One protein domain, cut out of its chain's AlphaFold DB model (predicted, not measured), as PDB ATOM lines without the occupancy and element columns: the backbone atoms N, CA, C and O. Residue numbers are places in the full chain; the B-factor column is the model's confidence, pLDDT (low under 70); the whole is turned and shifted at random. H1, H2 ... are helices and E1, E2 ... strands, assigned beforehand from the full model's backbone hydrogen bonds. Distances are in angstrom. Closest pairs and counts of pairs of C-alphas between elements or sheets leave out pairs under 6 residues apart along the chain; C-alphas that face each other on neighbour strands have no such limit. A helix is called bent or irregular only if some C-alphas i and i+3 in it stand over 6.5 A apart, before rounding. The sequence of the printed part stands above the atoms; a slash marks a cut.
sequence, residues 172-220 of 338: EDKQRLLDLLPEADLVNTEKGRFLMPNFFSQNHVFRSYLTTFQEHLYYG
ATOM      1  N   GLU A 172     265.145 231.588 333.411       87.25
ATOM      2  CA  GLU A 172     265.677 230.852 332.254       87.25
ATOM      3  C   GLU A 172     266.785 229.864 332.649       87.25
ATOM      4  O   GLU A 172     266.750 228.700 332.255       87.25
ATOM      5  N   ASP A 173     267.777 230.308 333.427       86.06
ATOM      6  CA  ASP A 173     268.909 229.462 333.819       86.06
ATOM      7  C   ASP A 173     268.492 228.388 334.830       86.06
ATOM      8  O   ASP A 173     269.017 227.280 334.785       86.06
ATOM      9  N   LYS A 174     267.503 228.662 335.694       85.12
ATOM     10  CA  LYS A 174     266.848 227.624 336.505       85.12
ATOM     11  C   LYS A 174     266.214 226.573 335.606       85.12
ATOM     12  O   LYS A 174     266.437 225.391 335.830       85.12
ATOM     13  N   GLN A 175     265.459 226.989 334.587       85.50
ATOM     14  CA  GLN A 175     264.790 226.041 333.705       85.50
ATOM     15  C   GLN A 175     265.805 225.166 332.951       85.50
ATOM     16  O   GLN A 175     265.645 223.948 332.964       85.50
ATOM     17  N   ARG A 176     266.894 225.764 332.441       88.56
ATOM     18  CA  ARG A 176     268.041 225.054 331.835       88.56
ATOM     19  C   ARG A 176     268.747 224.095 332.799       88.56
ATOM     20  O   ARG A 176     269.257 223.075 332.360       88.56
ATOM     21  N   LEU A 177     268.818 224.414 334.094       85.88
ATOM     22  CA  LEU A 177     269.393 223.516 335.103       85.88
ATOM     23  C   LEU A 177     268.464 222.337 335.418       85.88
ATOM     24  O   LEU A 177     268.955 221.235 335.634       85.88
ATOM     25  N   LEU A 178     267.143 222.543 335.402       88.75
ATOM     26  CA  LEU A 178     266.170 221.453 335.526       88.75
ATOM     27  C   LEU A 178     266.147 220.562 334.271       88.75
ATOM     28  O   LEU A 178     265.964 219.361 334.403       88.75
ATOM     29  N   ASP A 179     266.408 221.110 333.077       88.69
ATOM     30  CA  ASP A 179     266.582 220.337 331.830       88.69
ATOM     31  C   ASP A 179     267.784 219.367 331.847       88.69
ATOM     32  O   ASP A 179     267.888 218.509 330.972       88.69
ATOM     33  N   LEU A 180     268.694 219.490 332.821       88.50
ATOM     34  CA  LEU A 180     269.851 218.603 333.002       88.50
ATOM     35  C   LEU A 180     269.634 217.520 334.075       88.50
ATOM     36  O   LEU A 180     270.548 216.732 334.325       88.50
ATOM     37  N   LEU A 181     268.469 217.486 334.729       87.44
ATOM     38  CA  LEU A 181     268.142 216.506 335.767       87.44
ATOM     39  C   LEU A 181     267.262 215.369 335.216       87.44
ATOM     40  O   LEU A 181     266.509 215.590 334.267       87.44
ATOM     41  N   PRO A 182     267.318 214.158 335.806       86.50
ATOM     42  CA  PRO A 182     266.413 213.070 335.445       86.50
ATOM     43  C   PRO A 182     264.948 213.461 335.675       86.50
ATOM     44  O   PRO A 182     264.618 214.056 336.697       86.50
ATOM     45  N   GLU A 183     264.044 213.061 334.778       86.06
ATOM     46  CA  GLU A 183     262.610 213.377 334.915       86.06
ATOM     47  C   GLU A 183     261.990 212.817 336.208       86.06
ATOM     48  O   GLU A 183     261.051 213.403 336.738       86.06
ATOM     49  N   ALA A 184     262.546 211.731 336.755       84.25
ATOM     50  CA  ALA A 184     262.132 211.146 338.033       84.25
ATOM     51  C   ALA A 184     262.409 212.049 339.255       84.25
ATOM     52  O   ALA A 184     261.759 211.888 340.284       84.25
ATOM     53  N   ASP A 185     263.338 213.003 339.144       85.25
ATOM     54  CA  ASP A 185     263.670 213.980 340.189       85.25
ATOM     55  C   ASP A 185     262.884 215.303 340.044       85.25
ATOM     56  O   ASP A 185     263.098 216.259 340.803       85.25
ATOM     57  N   LEU A 186     261.960 215.374 339.075       88.88
ATOM     58  CA  LEU A 186     261.206 216.573 338.714       88.88
ATOM     59  C   LEU A 186     259.694 216.402 338.923       88.88
ATOM     60  O   LEU A 186     259.081 215.411 338.537       88.88
ATOM     61  N   VAL A 187     259.062 217.440 339.467       88.94
ATOM     62  CA  VAL A 187     257.605 217.574 339.557       88.94
ATOM     63  C   VAL A 187     257.125 218.499 338.443       88.94
ATOM     64  O   VAL A 187     257.369 219.710 338.457       88.94
ATOM     65  N   ASN A 188     256.415 217.927 337.474       88.06
ATOM     66  CA  ASN A 188     255.759 218.671 336.402       88.06
ATOM     67  C   ASN A 188     254.408 219.212 336.900       88.06
ATOM     68  O   ASN A 188     253.566 218.451 337.372       88.06
ATOM     69  N   THR A 189     254.183 220.523 336.784       86.00
ATOM     70  CA  THR A 189     252.927 221.186 337.178       86.00
ATOM     71  C   THR A 189     252.456 222.156 336.093       86.00
ATOM     72  O   THR A 189     253.245 222.588 335.254       86.00
ATOM     73  N   GLU A 190     251.198 222.599 336.156       85.50
ATOM     74  CA  GLU A 190     250.664 223.661 335.281       85.50
ATOM     75  C   GLU A 190     251.457 224.982 335.358       85.50
ATOM     76  O   GLU A 190     251.420 225.791 334.434       85.50
ATOM     77  N   LYS A 191     252.195 225.206 336.455       81.50
ATOM     78  CA  LYS A 191     253.021 226.402 336.693       81.50
ATOM     79  C   LYS A 191     254.469 226.242 336.211       81.50
ATOM     80  O   LYS A 191     255.277 227.140 336.433       81.50
ATOM     81  N   GLY A 192     254.800 225.114 335.581       85.50
ATOM     82  CA  GLY A 192     256.147 224.759 335.145       85.50
ATOM     83  C   GLY A 192     256.716 223.544 335.878       85.50
ATOM     84  O   GLY A 192     256.014 222.835 336.607       85.50
ATOM     85  N   ARG A 193     258.006 223.297 335.649       85.94
ATOM     86  CA  ARG A 193     258.750 222.164 336.209       85.94
ATOM     87  C   ARG A 193     259.497 222.600 337.462       85.94
ATOM     88  O   ARG A 193     260.104 223.668 337.481       85.94
ATOM     89  N   PHE A 194     259.463 221.765 338.491       86.44
ATOM     90  CA  PHE A 194     260.093 222.015 339.783       86.44
ATOM     91  C   PHE A 194     260.908 220.798 340.214       86.44
ATOM     92  O   PHE A 194     260.655 219.685 339.772       86.44
ATOM     93  N   LEU A 195     261.890 221.008 341.082       87.31
ATOM     94  CA  LEU A 195     262.632 219.925 341.725       87.31
ATOM     95  C   LEU A 195     261.731 219.209 342.746       87.31
ATOM     96  O   LEU A 195     260.915 219.877 343.389       87.31
ATOM     97  N   MET A 196     261.886 217.895 342.946       85.81
ATOM     98  CA  MET A 196     261.184 217.215 344.043       85.81
ATOM     99  C   MET A 196     261.502 217.860 345.409       85.81
ATOM    100  O   MET A 196     262.657 218.228 345.670       85.81
ATOM    101  N   PRO A 197     260.508 217.973 346.318       77.62
ATOM    102  CA  PRO A 197     260.758 218.314 347.713       77.62
ATOM    103  C   PRO A 197     261.850 217.415 348.301       77.62
ATOM    104  O   PRO A 197     261.926 216.234 347.978       77.62
ATOM    105  N   ASN A 198     262.704 217.979 349.155       77.62
ATOM    106  CA  ASN A 198     263.814 217.274 349.804       77.62
ATOM    107  C   ASN A 198     264.868 216.620 348.883       77.62
ATOM    108  O   ASN A 198     265.746 215.937 349.403       77.62
ATOM    109  N   PHE A 199     264.886 216.854 347.563       82.94
ATOM    110  CA  PHE A 199     265.888 216.258 346.654       82.94
ATOM    111  C   PHE A 199     267.335 216.360 347.190       82.94
ATOM    112  O   PHE A 199     268.019 215.350 347.341       82.94
ATOM    113  N   PHE A 200     267.787 217.552 347.597       77.38
ATOM    114  CA  PHE A 200     269.147 217.754 348.128       77.38
ATOM    115  C   PHE A 200     269.401 217.100 349.507       77.38
ATOM    116  O   PHE A 200     270.554 216.852 349.879       77.38
ATOM    117  N   SER A 201     268.349 216.837 350.290       74.50
ATOM    118  CA  SER A 201     268.441 216.253 351.634       74.50
ATOM    119  C   SER A 201     268.218 214.736 351.671       74.50
ATOM    120  O   SER A 201     268.740 214.095 352.583       74.50
ATOM    121  N   GLN A 202     267.508 214.166 350.692       76.88
ATOM    122  CA  GLN A 202     267.088 212.758 350.666       76.88
ATOM    123  C   GLN A 202     267.565 211.969 349.431       76.88
ATOM    124  O   GLN A 202     267.631 210.745 349.509       76.88
ATOM    125  N   ASN A 203     267.970 212.597 348.316       79.31
ATOM    126  CA  ASN A 203     268.506 211.846 347.172       79.31
ATOM    127  C   ASN A 203     269.964 211.397 347.442       79.31
ATOM    128  O   ASN A 203     270.938 212.123 347.217       79.31
ATOM    129  N   HIS A 204     270.109 210.163 347.939       81.12
ATOM    130  CA  HIS A 204     271.397 209.509 348.198       81.12
ATOM    131  C   HIS A 204     272.245 209.323 346.929       81.12
ATOM    132  O   HIS A 204     273.471 209.417 346.997       81.12
ATOM    133  N   VAL A 205     271.616 209.109 345.769       83.12
ATOM    134  CA  VAL A 205     272.304 208.919 344.481       83.12
ATOM    135  C   VAL A 205     272.949 210.231 344.023       83.12
ATOM    136  O   VAL A 205     274.134 210.252 343.697       83.12
ATOM    137  N   PHE A 206     272.224 211.350 344.102       84.75
ATOM    138  CA  PHE A 206     272.756 212.687 343.825       84.75
ATOM    139  C   PHE A 206     273.922 213.051 344.758       84.75
ATOM    140  O   PHE A 206     274.939 213.578 344.310       84.75
ATOM    141  N   ARG A 207     273.817 212.715 346.053       82.19
ATOM    142  CA  ARG A 207     274.918 212.886 347.017       82.19
ATOM    143  C   ARG A 207     276.149 212.057 346.650       82.19
ATOM    144  O   ARG A 207     277.253 212.590 346.692       82.19
ATOM    145  N   SER A 208     275.962 210.800 346.244       80.00
ATOM    146  CA  SER A 208     277.047 209.938 345.760       80.00
ATOM    147  C   SER A 208     277.747 210.551 344.540       80.00
ATOM    148  O   SER A 208     278.964 210.736 344.554       80.00
ATOM    149  N   TYR A 209     276.978 211.001 343.537       84.62
ATOM    150  CA  TYR A 209     277.525 211.687 342.362       84.62
ATOM    151  C   TYR A 209     278.320 212.952 342.711       84.62
ATOM    152  O   TYR A 209     279.360 213.188 342.097       84.62
ATOM    153  N   LEU A 210     277.887 213.752 343.693       83.00
ATOM    154  CA  LEU A 210     278.662 214.914 344.150       83.00
ATOM    155  C   LEU A 210     280.006 214.510 344.775       83.00
ATOM    156  O   LEU A 210     281.017 215.148 344.473       83.00
ATOM    157  N   THR A 211     280.041 213.451 345.588       82.12
ATOM    158  CA  THR A 211     281.286 212.920 346.171       82.12
ATOM    159  C   THR A 211     282.235 212.425 345.080       82.12
ATOM    160  O   THR A 211     283.363 212.905 344.992       82.12
ATOM    161  N   THR A 212     281.771 211.555 344.177       81.19
ATOM    162  CA  THR A 212     282.595 211.023 343.076       81.19
ATOM    163  C   THR A 212     283.055 212.124 342.111       81.19
ATOM    164  O   THR A 212     284.189 212.109 341.632       81.19
ATOM    165  N   PHE A 213     282.234 213.149 341.864       80.94
ATOM    166  CA  PHE A 213     282.642 214.319 341.080       80.94
ATOM    167  C   PHE A 213     283.721 215.153 341.792       80.94
ATOM    168  O   PHE A 213     284.677 215.604 341.152       80.94
ATOM    169  N   GLN A 214     283.622 215.326 343.115       79.38
ATOM    170  CA  GLN A 214     284.654 215.977 343.928       79.38
ATOM    171  C   GLN A 214     285.969 215.176 343.933       79.38
ATOM    172  O   GLN A 214     287.043 215.774 343.850       79.38
ATOM    173  N   GLU A 215     285.905 213.845 343.962       75.62
ATOM    174  CA  GLU A 215     287.067 212.960 343.817       75.62
ATOM    175  C   GLU A 215     287.708 213.099 342.430       75.62
ATOM    176  O   GLU A 215     288.907 213.358 342.332       75.62
ATOM    177  N   HIS A 216     286.930 213.033 341.346       76.81
ATOM    178  CA  HIS A 216     287.430 213.255 339.984       76.81
ATOM    179  C   HIS A 216     288.070 214.646 339.799       76.81
ATOM    180  O   HIS A 216     289.089 214.769 339.114       76.81
ATOM    181  N   LEU A 217     287.536 215.691 340.444       76.56
ATOM    182  CA  LEU A 217     288.169 217.015 340.500       76.56
ATOM    183  C   LEU A 217     289.479 217.017 341.306       76.56
ATOM    184  O   LEU A 217     290.425 217.703 340.918       76.56
ATOM    185  N   TYR A 218     289.550 216.270 342.411       72.25
ATOM    186  CA  TYR A 218     290.735 216.182 343.270       72.25
ATOM    187  C   TYR A 218     291.891 215.422 342.603       72.25
ATOM    188  O   TYR A 218     293.028 215.900 342.617       72.25
ATOM    189  N   TYR A 219     291.599 214.274 341.985       73.25
ATOM    190  CA  TYR A 219     292.574 213.467 341.245       73.25
ATOM    191  C   TYR A 219     292.953 214.077 339.886       73.25
ATOM    192  O   TYR A 219     293.998 213.743 339.331       73.25
ATOM    193  N   GLY A 220     292.170 215.045 339.398       74.00
ATOM    194  CA  GLY A 220     292.475 215.804 338.187       74.00
ATOM    195  C   GLY A 220     291.996 215.138 336.900       74.00
ATOM    196  O   GLY A 220     292.498 215.479 335.835       74.00
TER     197      GLY A 220
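AT A GLANCE: This is residues 172 to 220 of the 338 residues of the protein "ASXH domain-containing protein" of Rozella allomycis (strain CSF55) (UniProt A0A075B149). A small head made of a two-stranded hairpin, E1 and E2, with the short helix H1 beside it on the E2 side, runs through the four-residue helix H2 into one long helix, H3, most of which sticks out as an arm: residues 208 to 220 stand free, and of these 208 to 219 belong to H3. The tip of the hairpin and the far end of the arm make the long axis. The printed part has 49 residues with three named helices and two named strands, in the order H1, E1, E2, H2, H3 along the chain; the sheet has the order E1 - E2 and is antiparallel, and the class is mixed, helices and strands. The whole is loose, with a radius of gyration of the C-alphas of 13.1 A, and elongated, with spans of 43 by 24 by 14 A.

IN THESE COORDINATES: The printed part begins with H1, residues 172 to 178, whose first C-alpha, that of Glu 172, is at (265.677, 230.852, 332.254); H1 measures 10.0 A from first to last C-alpha. After residues 179 to 185 comes the strand E1, residues 186 to 189, from C-alpha 186 at (261.206, 216.573, 338.714) to C-alpha 189 at (252.927, 221.186, 337.178), a length of 9.6 A. Glu 190 and Lys 191 lie between E1 and the strand E2, residues 192 to 195, which is 10.4 A long. The helix H2 follows at residues 199 to 202 and is 5.5 A long. Asn 203 lies between it and H3, residues 204 to 219, the longest helix, with 22.6 A from C-alpha 204 to C-alpha 219 at (292.574, 213.467, 341.245). None of the three helices is bent or irregular.

HOW THE PARTS SIT: E1 and E2 form a hairpin, antiparallel, with 151 degrees between their N-to-C directions. The C-alphas of Leu 186 and Leu 195 face each other at 4.7 A, and those of Asn 188 and Arg 193 at 4.6 A. Across the pair, N 187 and O 194 are 2.8 A apart and N 194 and O 187 are 2.9 A apart, both within hydrogen-bond range. H1 has 4 pairs of C-alphas within 8 A of E2, the closest those of Leu 178 and Leu 195 at 7.3 A. With E1 it has 1 such pair, Leu 178 and Leu 186, at 7.7 A. Beyond the hairpin, H2 is apart from E1 and from H1. H2 and H3 are close but not clearly touching, with 2 pairs of C-alphas within 8 A; the closest are those of Phe 200 and Phe 206 at 7.6 A. H3 is apart from H1, from E1 and from E2. In H1 and H3 every O i to N i+4 pair is within hydrogen-bond range, while H2 is too short for such a pair and its one O i to N i+3 pair is not within range.

THE WHOLE: The two C-alphas farthest apart in the domain are those of Glu 190 and Tyr 219, at 43.5 A, and the first and last printed C-alphas, of Glu 172 and Gly 220, are 31.3 A apart. Without the stretch that stands free, the body has 36 residues and spans 27 by 18 by 13 A. The printed part runs from 172 to 220 and has no cut. The links E1 to E2, E2 to H2 and H2 to H3 are tight, the link H1 to E1 is short, and no link is long. The mean pLDDT of the printed part is 82.9, and no printed residue is under 70; H2 has a mean of 78 and H3 of 80.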